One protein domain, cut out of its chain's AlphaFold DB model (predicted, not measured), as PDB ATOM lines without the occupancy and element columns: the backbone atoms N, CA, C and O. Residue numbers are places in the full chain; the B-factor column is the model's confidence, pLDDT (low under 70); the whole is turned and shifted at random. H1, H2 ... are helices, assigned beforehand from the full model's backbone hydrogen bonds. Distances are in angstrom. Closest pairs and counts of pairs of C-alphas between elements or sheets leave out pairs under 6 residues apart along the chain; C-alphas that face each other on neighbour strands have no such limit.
ATOM      1  N   GLY A  94     510.141 569.077 405.509       84.38
ATOM      2  CA  GLY A  94     511.468 568.725 404.996       84.38
ATOM      3  C   GLY A  94     512.270 567.863 405.977       84.38
ATOM      4  O   GLY A  94     512.910 566.901 405.559       84.38
ATOM      5  N   ASP A  95     512.177 568.137 407.284       83.19
ATOM      6  CA  ASP A  95     512.815 567.298 408.309       83.19
ATOM      7  C   ASP A  95     512.198 565.891 408.334       83.19
ATOM      8  O   ASP A  95     512.920 564.901 408.422       83.19
ATOM      9  N   VAL A  96     510.870 565.788 408.202       86.44
ATOM     10  CA  VAL A  96     510.165 564.497 408.140       86.44
ATOM     11  C   VAL A  96     510.579 563.694 406.906       86.44
ATOM     12  O   VAL A  96     510.901 562.517 407.032       86.44
ATOM     13  N   LEU A  97     510.625 564.314 405.725       87.06
ATOM     14  CA  LEU A  97     511.055 563.642 404.493       87.06
ATOM     15  C   LEU A  97     512.534 563.230 404.552       87.06
ATOM     16  O   LEU A  97     512.883 562.132 404.132       87.06
ATOM     17  N   THR A  98     513.392 564.044 405.175       88.69
ATOM     18  CA  THR A  98     514.802 563.686 405.403       88.69
ATOM     19  C   THR A  98     514.926 562.440 406.277       88.69
ATOM     20  O   THR A  98     515.715 561.552 405.968       88.69
ATOM     21  N   LEU A  99     514.108 562.323 407.329       86.31
ATOM     22  CA  LEU A  99     514.061 561.114 408.159       86.31
ATOM     23  C   LEU A  99     513.551 559.881 407.394       86.31
ATOM     24  O   LEU A  99     513.939 558.769 407.734       86.31
ATOM     25  N   ARG A 100     512.724 560.062 406.355       85.12
ATOM     26  CA  ARG A 100     512.296 558.982 405.444       85.12
ATOM     27  C   ARG A 100     513.371 558.593 404.418       85.12
ATOM     28  O   ARG A 100     513.151 557.664 403.652       85.12
ATOM     29  N   GLY A 101     514.521 559.271 404.402       86.06
ATOM     30  CA  GLY A 101     515.605 559.021 403.447       86.06
ATOM     31  C   GLY A 101     515.430 559.721 402.098       86.06
ATOM     32  O   GLY A 101     516.179 559.429 401.165       86.06
ATOM     33  N   GLU A 102     514.476 560.650 401.985       85.19
ATOM     34  CA  GLU A 102     514.266 561.406 400.751       85.19
ATOM     35  C   GLU A 102     515.443 562.337 400.454       85.19
ATOM     36  O   GLU A 102     516.047 562.948 401.342       85.19
ATOM     37  N   LYS A 103     515.767 562.471 399.167       81.44
ATOM     38  CA  LYS A 103     516.760 563.440 398.690       81.44
ATOM     39  C   LYS A 103     516.064 564.755 398.361       81.44
ATOM     40  O   LYS A 103     514.940 564.761 397.870       81.44
ATOM     41  N   ASN A 104     516.752 565.881 398.565       83.50
ATOM     42  CA  ASN A 104     516.193 567.220 398.322       83.50
ATOM     43  C   ASN A 104     514.862 567.458 399.069       83.50
ATOM     44  O   ASN A 104     513.946 568.093 398.547       83.50
ATOM     45  N   SER A 105     514.754 566.937 400.295       87.56
ATOM     46  CA  SER A 105     513.535 566.906 401.112       87.56
ATOM     47  C   SER A 105     512.821 568.248 401.230       87.56
ATOM     48  O   SER A 105     511.597 568.310 401.172       87.56
ATOM     49  N   THR A 106     513.568 569.345 401.366       85.25
ATOM     50  CA  THR A 106     512.994 570.694 401.453       85.25
ATOM     51  C   THR A 106     512.338 571.115 400.137       85.25
ATOM     52  O   THR A 106     511.245 571.676 400.137       85.25
ATOM     53  N   GLN A 107     512.985 570.838 399.004       84.06
ATOM     54  CA  GLN A 107     512.460 571.155 397.678       84.06
ATOM     55  C   GLN A 107     511.275 570.252 397.326       84.06
ATOM     56  O   GLN A 107     510.278 570.750 396.805       84.06
ATOM     57  N   LEU A 108     511.352 568.962 397.663       84.88
ATOM     58  CA  LEU A 108     510.255 568.014 397.480       84.88
ATOM     59  C   LEU A 108     509.033 568.414 398.315       84.88
ATOM     60  O   LEU A 108     507.931 568.465 397.779       84.88
ATOM     61  N   ALA A 109     509.226 568.789 399.585       85.81
ATOM     62  CA  ALA A 109     508.157 569.299 400.446       85.81
ATOM     63  C   ALA A 109     507.464 570.529 399.837       85.81
ATOM     64  O   ALA A 109     506.234 570.592 399.788       85.81
ATOM     65  N   SER A 110     508.246 571.498 399.349       83.31
ATOM     66  CA  SER A 110     507.719 572.716 398.722       83.31
ATOM     67  C   SER A 110     506.962 572.420 397.424       83.31
ATOM     68  O   SER A 110     505.864 572.943 397.230       83.31
ATOM     69  N   LEU A 111     507.516 571.568 396.553       83.62
ATOM     70  CA  LEU A 111     506.879 571.173 395.295       83.62
ATOM     71  C   LEU A 111     505.581 570.402 395.552       83.62
ATOM     72  O   LEU A 111     504.550 570.750 394.984       83.62
ATOM     73  N   ALA A 112     505.613 569.403 396.434       85.31
ATOM     74  CA  ALA A 112     504.448 568.592 396.771       85.31
ATOM     75  C   ALA A 112     503.310 569.432 397.334       85.31
ATOM     76  O   ALA A 112     502.175 569.292 396.890       85.31
ATOM     77  N   ARG A 113     503.615 570.372 398.235       84.06
ATOM     78  CA  ARG A 113     502.604 571.301 398.741       84.06
ATOM     79  C   ARG A 113     502.011 572.167 397.629       84.06
ATOM     80  O   ARG A 113     500.798 572.344 397.597       84.06
ATOM     81  N   ALA A 114     502.839 572.708 396.736       78.69
ATOM     82  CA  ALA A 114     502.365 573.565 395.651       78.69
ATOM     83  C   ALA A 114     501.469 572.803 394.662       78.69
ATOM     84  O   ALA A 114     500.400 573.294 394.307       78.69
ATOM     85  N   VAL A 115     501.877 571.596 394.254       79.81
ATOM     86  CA  VAL A 115     501.102 570.755 393.330       79.81
ATOM     87  C   VAL A 115     499.805 570.287 393.983       79.81
ATOM     88  O   VAL A 115     498.757 570.412 393.363       79.81
ATOM     89  N   TYR A 116     499.852 569.841 395.242       82.25
ATOM     90  CA  TYR A 116     498.657 569.454 395.993       82.25
ATOM     91  C   TYR A 116     497.638 570.598 396.068       82.25
ATOM     92  O   TYR A 116     496.466 570.412 395.763       82.25
ATOM     93  N   LEU A 117     498.070 571.811 396.425       75.25
ATOM     94  CA  LEU A 117     497.168 572.964 396.489       75.25
ATOM     95  C   LEU A 117     496.586 573.325 395.118       75.25
ATOM     96  O   LEU A 117     495.401 573.638 395.028       75.25
ATOM     97  N   ALA A 118     497.401 573.278 394.063       73.62
ATOM     98  CA  ALA A 118     496.952 573.568 392.705       73.62
ATOM     99  C   ALA A 118     495.952 572.525 392.185       73.62
ATOM    100  O   ALA A 118     495.020 572.894 391.478       73.62
ATOM    101  N   ASP A 119     496.124 571.254 392.547       75.25
ATOM    102  CA  ASP A 119     495.200 570.170 392.207       75.25
ATOM    103  C   ASP A 119     493.853 570.324 392.933       75.25
ATOM    104  O   ASP A 119     492.795 570.214 392.321       75.25
ATOM    105  N   GLN A 120     493.886 570.676 394.221       73.00
ATOM    106  CA  GLN A 120     492.678 570.782 395.044       73.00
ATOM    107  C   GLN A 120     491.873 572.070 394.813       73.00
ATOM    108  O   GLN A 120     490.653 572.062 394.967       73.00
ATOM    109  N   LEU A 121     492.532 573.189 394.493       73.62
ATOM    110  CA  LEU A 121     491.902 574.519 394.455       73.62
ATOM    111  C   LEU A 121     492.045 575.238 393.106       73.62
ATOM    112  O   LEU A 121     491.435 576.286 392.900       73.62
ATOM    113  N   GLY A 122     492.871 574.722 392.197       66.62
ATOM    114  CA  GLY A 122     493.338 575.464 391.031       66.62
ATOM    115  C   GLY A 122     494.519 576.396 391.346       66.62
ATOM    116  O   GLY A 122     494.792 576.767 392.488       66.62
ATOM    117  N   MET A 123     495.246 576.790 390.295       65.75
ATOM    118  CA  MET A 123     496.509 577.544 390.383       65.75
ATOM    119  C   MET A 123     496.379 578.920 391.058       65.75
ATOM    120  O   MET A 123     497.266 579.317 391.813       65.75
ATOM    121  N   GLU A 124     495.298 579.655 390.786       60.38
ATOM    122  CA  GLU A 124     495.104 581.015 391.314       60.38
ATOM    123  C   GLU A 124     494.815 581.006 392.817       60.38
ATOM    124  O   GLU A 124     495.417 581.771 393.568       60.38
ATOM    125  N   ALA A 125     493.964 580.086 393.278       63.97
ATOM    126  CA  ALA A 125     493.654 579.926 394.695       63.97
ATOM    127  C   ALA A 125     494.833 579.328 395.485       63.97
ATOM    128  O   ALA A 125     495.087 579.724 396.622       63.97
ATOM    129  N   ALA A 126     495.621 578.436 394.875       60.38
ATOM    130  CA  ALA A 126     496.838 577.904 395.487       60.38
ATOM    131  C   ALA A 126     497.879 578.996 395.796       60.38
ATOM    132  O   ALA A 126     498.581 578.910 396.808       60.38
ATOM    133  N   ALA A 127     497.963 580.041 394.962       61.44
ATOM    134  CA  ALA A 127     498.880 581.163 395.161       61.44
ATOM    135  C   ALA A 127     498.522 582.023 396.388       61.44
ATOM    136  O   ALA A 127     499.420 582.593 397.008       61.44
ATOM    137  N   GLN A 128     497.240 582.065 396.768       66.25
ATOM    138  CA  GLN A 128     496.759 582.818 397.933       66.25
ATOM    139  C   GLN A 128     497.128 582.154 399.272       66.25
ATOM    140  O   GLN A 128     497.145 582.813 400.302       66.25
ATOM    141  N   ASN A 129     497.521 580.870 399.271       63.69
ATOM    142  CA  ASN A 129     497.998 580.138 400.458       63.69
ATOM    143  C   ASN A 129     497.003 580.010 401.631       63.69
ATOM    144  O   ASN A 129     497.412 579.653 402.740       63.69
ATOM    145  N   ASP A 130     495.707 580.211 401.393       65.25
ATOM    146  CA  ASP A 130     494.684 580.182 402.446       65.25
ATOM    147  C   ASP A 130     494.449 578.778 403.033       65.25
ATOM    148  O   ASP A 130     494.121 578.629 404.214       65.25
ATOM    149  N   LEU A 131     494.685 577.721 402.247       68.25
ATOM    150  CA  LEU A 131     494.611 576.341 402.725       68.25
ATOM    151  C   LEU A 131     495.958 575.881 403.310       68.25
ATOM    152  O   LEU A 131     497.012 575.912 402.665       68.25
ATOM    153  N   LYS A 132     495.907 575.376 404.546       78.62
ATOM    154  CA  LYS A 132     497.041 574.748 405.238       78.62
ATOM    155  C   LYS A 132     496.844 573.228 405.277       78.62
ATOM    156  O   LYS A 132     496.196 572.745 406.209       78.62
ATOM    157  N   PRO A 133     497.338 572.482 404.271       78.69
ATOM    158  CA  PRO A 133     497.279 571.026 404.290       78.69
ATOM    159  C   PRO A 133     498.097 570.463 405.454       78.69
ATOM    160  O   PRO A 133     499.110 571.053 405.851       78.69
ATOM    161  N   THR A 134     497.653 569.337 406.011       82.69
ATOM    162  CA  THR A 134     498.396 568.634 407.063       82.69
ATOM    163  C   THR A 134     499.671 568.020 406.482       82.69
ATOM    164  O   THR A 134     499.823 567.847 405.269       82.69
ATOM    165  N   ARG A 135     500.625 567.660 407.350       83.88
ATOM    166  CA  ARG A 135     501.810 566.915 406.895       83.88
ATOM    167  C   ARG A 135     501.414 565.551 406.322       83.88
ATOM    168  O   ARG A 135     502.017 565.129 405.342       83.88
ATOM    169  N   GLY A 136     500.414 564.898 406.920       82.00
ATOM    170  CA  GLY A 136     499.890 563.609 406.471       82.00
ATOM    171  C   GLY A 136     499.296 563.674 405.066       82.00
ATOM    172  O   GLY A 136     499.628 562.830 404.240       82.00
ATOM    173  N   GLU A 137     498.524 564.719 404.757       82.62
ATOM    174  CA  GLU A 137     497.965 564.953 403.420       82.62
ATOM    175  C   GLU A 137     499.063 565.077 402.356       82.62
ATOM    176  O   GLU A 137     499.010 564.403 401.328       82.62
ATOM    177  N   ILE A 138     500.108 565.869 402.622       86.00
ATOM    178  CA  ILE A 138     501.215 566.033 401.667       86.00
ATOM    179  C   ILE A 138     502.061 564.759 401.545       86.00
ATOM    180  O   ILE A 138     502.496 564.423 400.448       86.00
ATOM    181  N   ILE A 139     502.281 564.027 402.640       86.81
ATOM    182  CA  ILE A 139     502.980 562.733 402.608       86.81
ATOM    183  C   ILE A 139     502.196 561.715 401.777       86.81
ATOM    184  O   ILE A 139     502.773 561.086 400.897       86.81
ATOM    185  N   SER A 140     500.887 561.604 402.005       84.81
ATOM    186  CA  SER A 140     500.007 560.720 401.235       84.81
ATOM    187  C   SER A 140     500.034 561.078 399.747       84.81
ATOM    188  O   SER A 140     500.147 560.199 398.898       84.81
ATOM    189  N   PHE A 141     500.026 562.374 399.424       84.75
ATOM    190  CA  PHE A 141     500.151 562.852 398.050       84.75
ATOM    191  C   PHE A 141     501.496 562.482 397.402       84.75
ATOM    192  O   PHE A 141     501.516 562.044 396.252       84.75
ATOM    193  N   ILE A 142     502.613 562.618 398.128       85.56
ATOM    194  CA  ILE A 142     503.941 562.187 397.653       85.56
ATOM    195  C   ILE A 142     503.945 560.676 397.396       85.56
ATOM    196  O   ILE A 142     504.371 560.245 396.327       85.56
ATOM    197  N   ASP A 143     503.424 559.884 398.335       83.88
ATOM    198  CA  ASP A 143     503.400 558.421 398.245       83.88
ATOM    199  C   ASP A 143     502.530 557.935 397.062       83.88
ATOM    200  O   ASP A 143     502.861 556.948 396.404       83.88
ATOM    201  N   GLN A 144     501.447 558.654 396.744       81.25
ATOM    202  CA  GLN A 144     500.580 558.390 395.585       81.25
ATOM    203  C   GLN A 144     501.134 558.943 394.267       81.25
ATOM    204  O   GLN A 144     500.671 558.555 393.192       81.25
ATOM    205  N   THR A 145     502.155 559.804 394.329       78.12
ATOM    206  CA  THR A 145     502.767 560.444 393.160       78.12
ATOM    207  C   THR A 145     504.285 560.209 393.133       78.12
ATOM    208  O   THR A 145     505.053 561.171 393.194       78.12
ATOM    209  N   PRO A 146     504.774 558.958 392.983       67.06
ATOM    210  CA  PRO A 146     506.210 558.657 393.084       67.06
ATOM    211  C   PRO A 146     507.066 559.429 392.071       67.06
ATOM    212  O   PRO A 146     508.204 559.800 392.346       67.06
ATOM    213  N   GLN A 147     506.486 559.745 390.908       73.50
ATOM    214  CA  GLN A 147     507.133 560.517 389.845       73.50
ATOM    215  C   GLN A 147     507.365 561.987 390.225       73.50
ATOM    216  O   GLN A 147     508.013 562.711 389.479       73.50
ATOM    217  N   LEU A 148     506.842 562.477 391.351       74.38
ATOM    218  CA  LEU A 148     506.981 563.878 391.745       74.38
ATOM    219  C   LEU A 148     508.438 564.254 392.062       74.38
ATOM    220  O   LEU A 148     508.878 565.362 391.740       74.38
ATOM    221  N   ALA A 149     509.210 563.326 392.633       70.38
ATOM    222  CA  ALA A 149     510.651 563.501 392.810       70.38
ATOM    223  C   ALA A 149     511.378 563.564 391.450       70.38
ATOM    224  O   ALA A 149     512.249 564.414 391.245       70.38
ATOM    225  N   ASP A 150     510.952 562.739 390.490       72.25
ATOM    226  CA  ASP A 150     511.472 562.754 389.119       72.25
ATOM    227  C   ASP A 150     511.094 564.045 388.384       72.25
ATOM    228  O   ASP A 150     511.908 564.607 387.653       72.25
ATOM    229  N   VAL A 151     509.890 564.578 388.619       70.50
ATOM    230  CA  VAL A 151     509.437 565.874 388.094       70.50
ATOM    231  C   VAL A 151     510.369 566.981 388.575       70.50
ATOM    232  O   VAL A 151     510.786 567.800 387.760       70.50
ATOM    233  N   LEU A 152     510.756 567.002 389.855       70.50
ATOM    234  CA  LEU A 152     511.702 567.999 390.365       70.50
ATOM    235  C   LEU A 152     513.032 567.940 389.597       70.50
ATOM    236  O   LEU A 152     513.491 568.965 389.090       70.50
ATOM    237  N   ALA A 153     513.608 566.745 389.438       68.94
ATOM    238  CA  ALA A 153     514.842 566.554 388.677       68.94
ATOM    239  C   ALA A 153     514.679 566.958 387.198       68.94
ATOM    240  O   ALA A 153     515.528 567.659 386.641       68.94
ATOM    241  N   ALA A 154     513.558 566.595 386.573       68.44
ATOM    242  CA  ALA A 154     513.247 566.937 385.193       68.44
ATOM    243  C   ALA A 154     513.105 568.454 384.984       68.44
ATOM    244  O   ALA A 154     513.640 569.010 384.020       68.44
ATOM    245  N   LEU A 155     512.419 569.147 385.895       71.62
ATOM    246  CA  LEU A 155     512.264 570.601 385.876       71.62
ATOM    247  C   LEU A 155     513.620 571.298 386.061       71.62
ATOM    248  O   LEU A 155     513.924 572.227 385.309       71.62
ATOM    249  N   THR A 156     514.471 570.820 386.977       70.56
ATOM    250  CA  THR A 156     515.836 571.340 387.164       70.56
ATOM    251  C   THR A 156     516.681 571.177 385.900       70.56
ATOM    252  O   THR A 156     517.283 572.147 385.436       70.56
ATOM    253  N   ILE A 157     516.680 569.991 385.282       72.00
ATOM    254  CA  ILE A 157     517.431 569.734 384.041       72.00
ATOM    255  C   ILE A 157     516.889 570.592 382.886       72.00
ATOM    256  O   ILE A 157     517.662 571.136 382.096       72.00
ATOM    257  N   LYS A 158     515.568 570.786 382.790       73.06
ATOM    258  CA  LYS A 158     514.954 571.678 381.793       73.06
ATOM    259  C   LYS A 158     515.352 573.137 381.979       73.06
ATOM    260  O   LYS A 158     515.697 573.792 380.992       73.06
ATOM    261  N   ALA A 159     515.301 573.639 383.212       72.06
ATOM    262  CA  ALA A 159     515.720 574.996 383.542       72.06
ATOM    263  C   ALA A 159     517.199 575.207 383.184       72.06
ATOM    264  O   ALA A 159     517.526 576.149 382.459       72.06
ATOM    265  N   TRP A 160     518.061 574.264 383.575       68.62
ATOM    266  CA  TRP A 160     519.486 574.255 383.238       68.62
ATOM    267  C   TRP A 160     519.738 574.266 381.722       68.62
ATOM    268  O   TRP A 160     520.472 575.111 381.207       68.62
ATOM    269  N   ASN A 161     519.063 573.387 380.976       75.94
ATOM    270  CA  ASN A 161     519.199 573.284 379.522       75.94
ATOM    271  C   ASN A 161     518.755 574.559 378.784       75.94
ATOM    272  O   ASN A 161     519.271 574.867 377.707       75.94
ATOM    273  N   LYS A 162     517.775 575.290 379.321       75.19
ATOM    274  CA  LYS A 162     517.295 576.557 378.751       75.19
ATOM    275  C   LYS A 162     518.232 577.717 379.076       75.19
ATOM    276  O   LYS A 162     518.568 578.459 378.154       75.19
ATOM    277  N   TRP A 163     518.713 577.805 380.320       71.69
ATOM    278  CA  TRP A 163     519.732 578.777 380.734       71.69
ATOM    279  C   TRP A 163     521.002 578.654 379.883       71.69
ATOM    280  O   TRP A 163     521.421 579.633 379.271       71.69
ATOM    281  N   ARG A 164     521.528 577.431 379.704       75.31
ATOM    282  CA  ARG A 164     522.695 577.157 378.839       75.31
ATOM    283  C   ARG A 164     522.524 577.613 377.390       75.31
ATOM    284  O   ARG A 164     523.503 577.914 376.720       75.31
ATOM    285  N   LYS A 165     521.293 577.615 376.879       80.06
ATOM    286  CA  LYS A 165     520.974 578.024 375.502       80.06
ATOM    287  C   LYS A 165     520.663 579.519 375.391       80.06
ATOM    288  O   LYS A 165     520.210 579.945 374.331       80.06
ATOM    289  N   GLY A 166     520.819 580.285 376.475       77.62
ATOM    290  CA  GLY A 166     520.458 581.700 376.541       77.62
ATOM    291  C   GLY A 166     518.968 581.953 376.298       77.62
ATOM    292  O   GLY A 166     518.588 583.043 375.881       77.62
TER     293      GLY A 166
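Overview. This is residues 94 to 166 of the 184 residues of an uncharacterized protein of Bifidobacterium longum (UniProt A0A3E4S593). Helix H5, the longest, packs on core helix H2, as do H1, H3 and H4; residues 154 to 166 stick out. The printed part has 73 residues with five named helices, H1 to H5 in order, and no named strand. It is all helix, only just compact, close to loose, with radius of gyration of the C-alphas 13.5 A and spans of 39 by 32 by 19 A.

Arrangement. H5, residues 147 to 164, touches H2, residues 105 to 121, with residues 148 to 152 alone, about perpendicular at 76 degrees; the closest C-alphas, 149 and 108, are 6.5 A apart. H4, residues 135 to 144, touches H2, closest at C-alphas 138 and 113, 6.2 A apart. H1, residues 94 to 99, and H3, residues 123 to 128, also touch H2. Every O i to N i+4 pair is within hydrogen-bond range except in H3, 1 of 2.

Along the chain. H5 runs 25.3 A, from C-alpha 147 at (507.133, 560.517, 389.845) to C-alpha 164 at (522.695, 577.157, 378.839).

Size, cuts and confidence. The printed part has no cut; pLDDT is under 70 at 14 residues, among them 122 to 131.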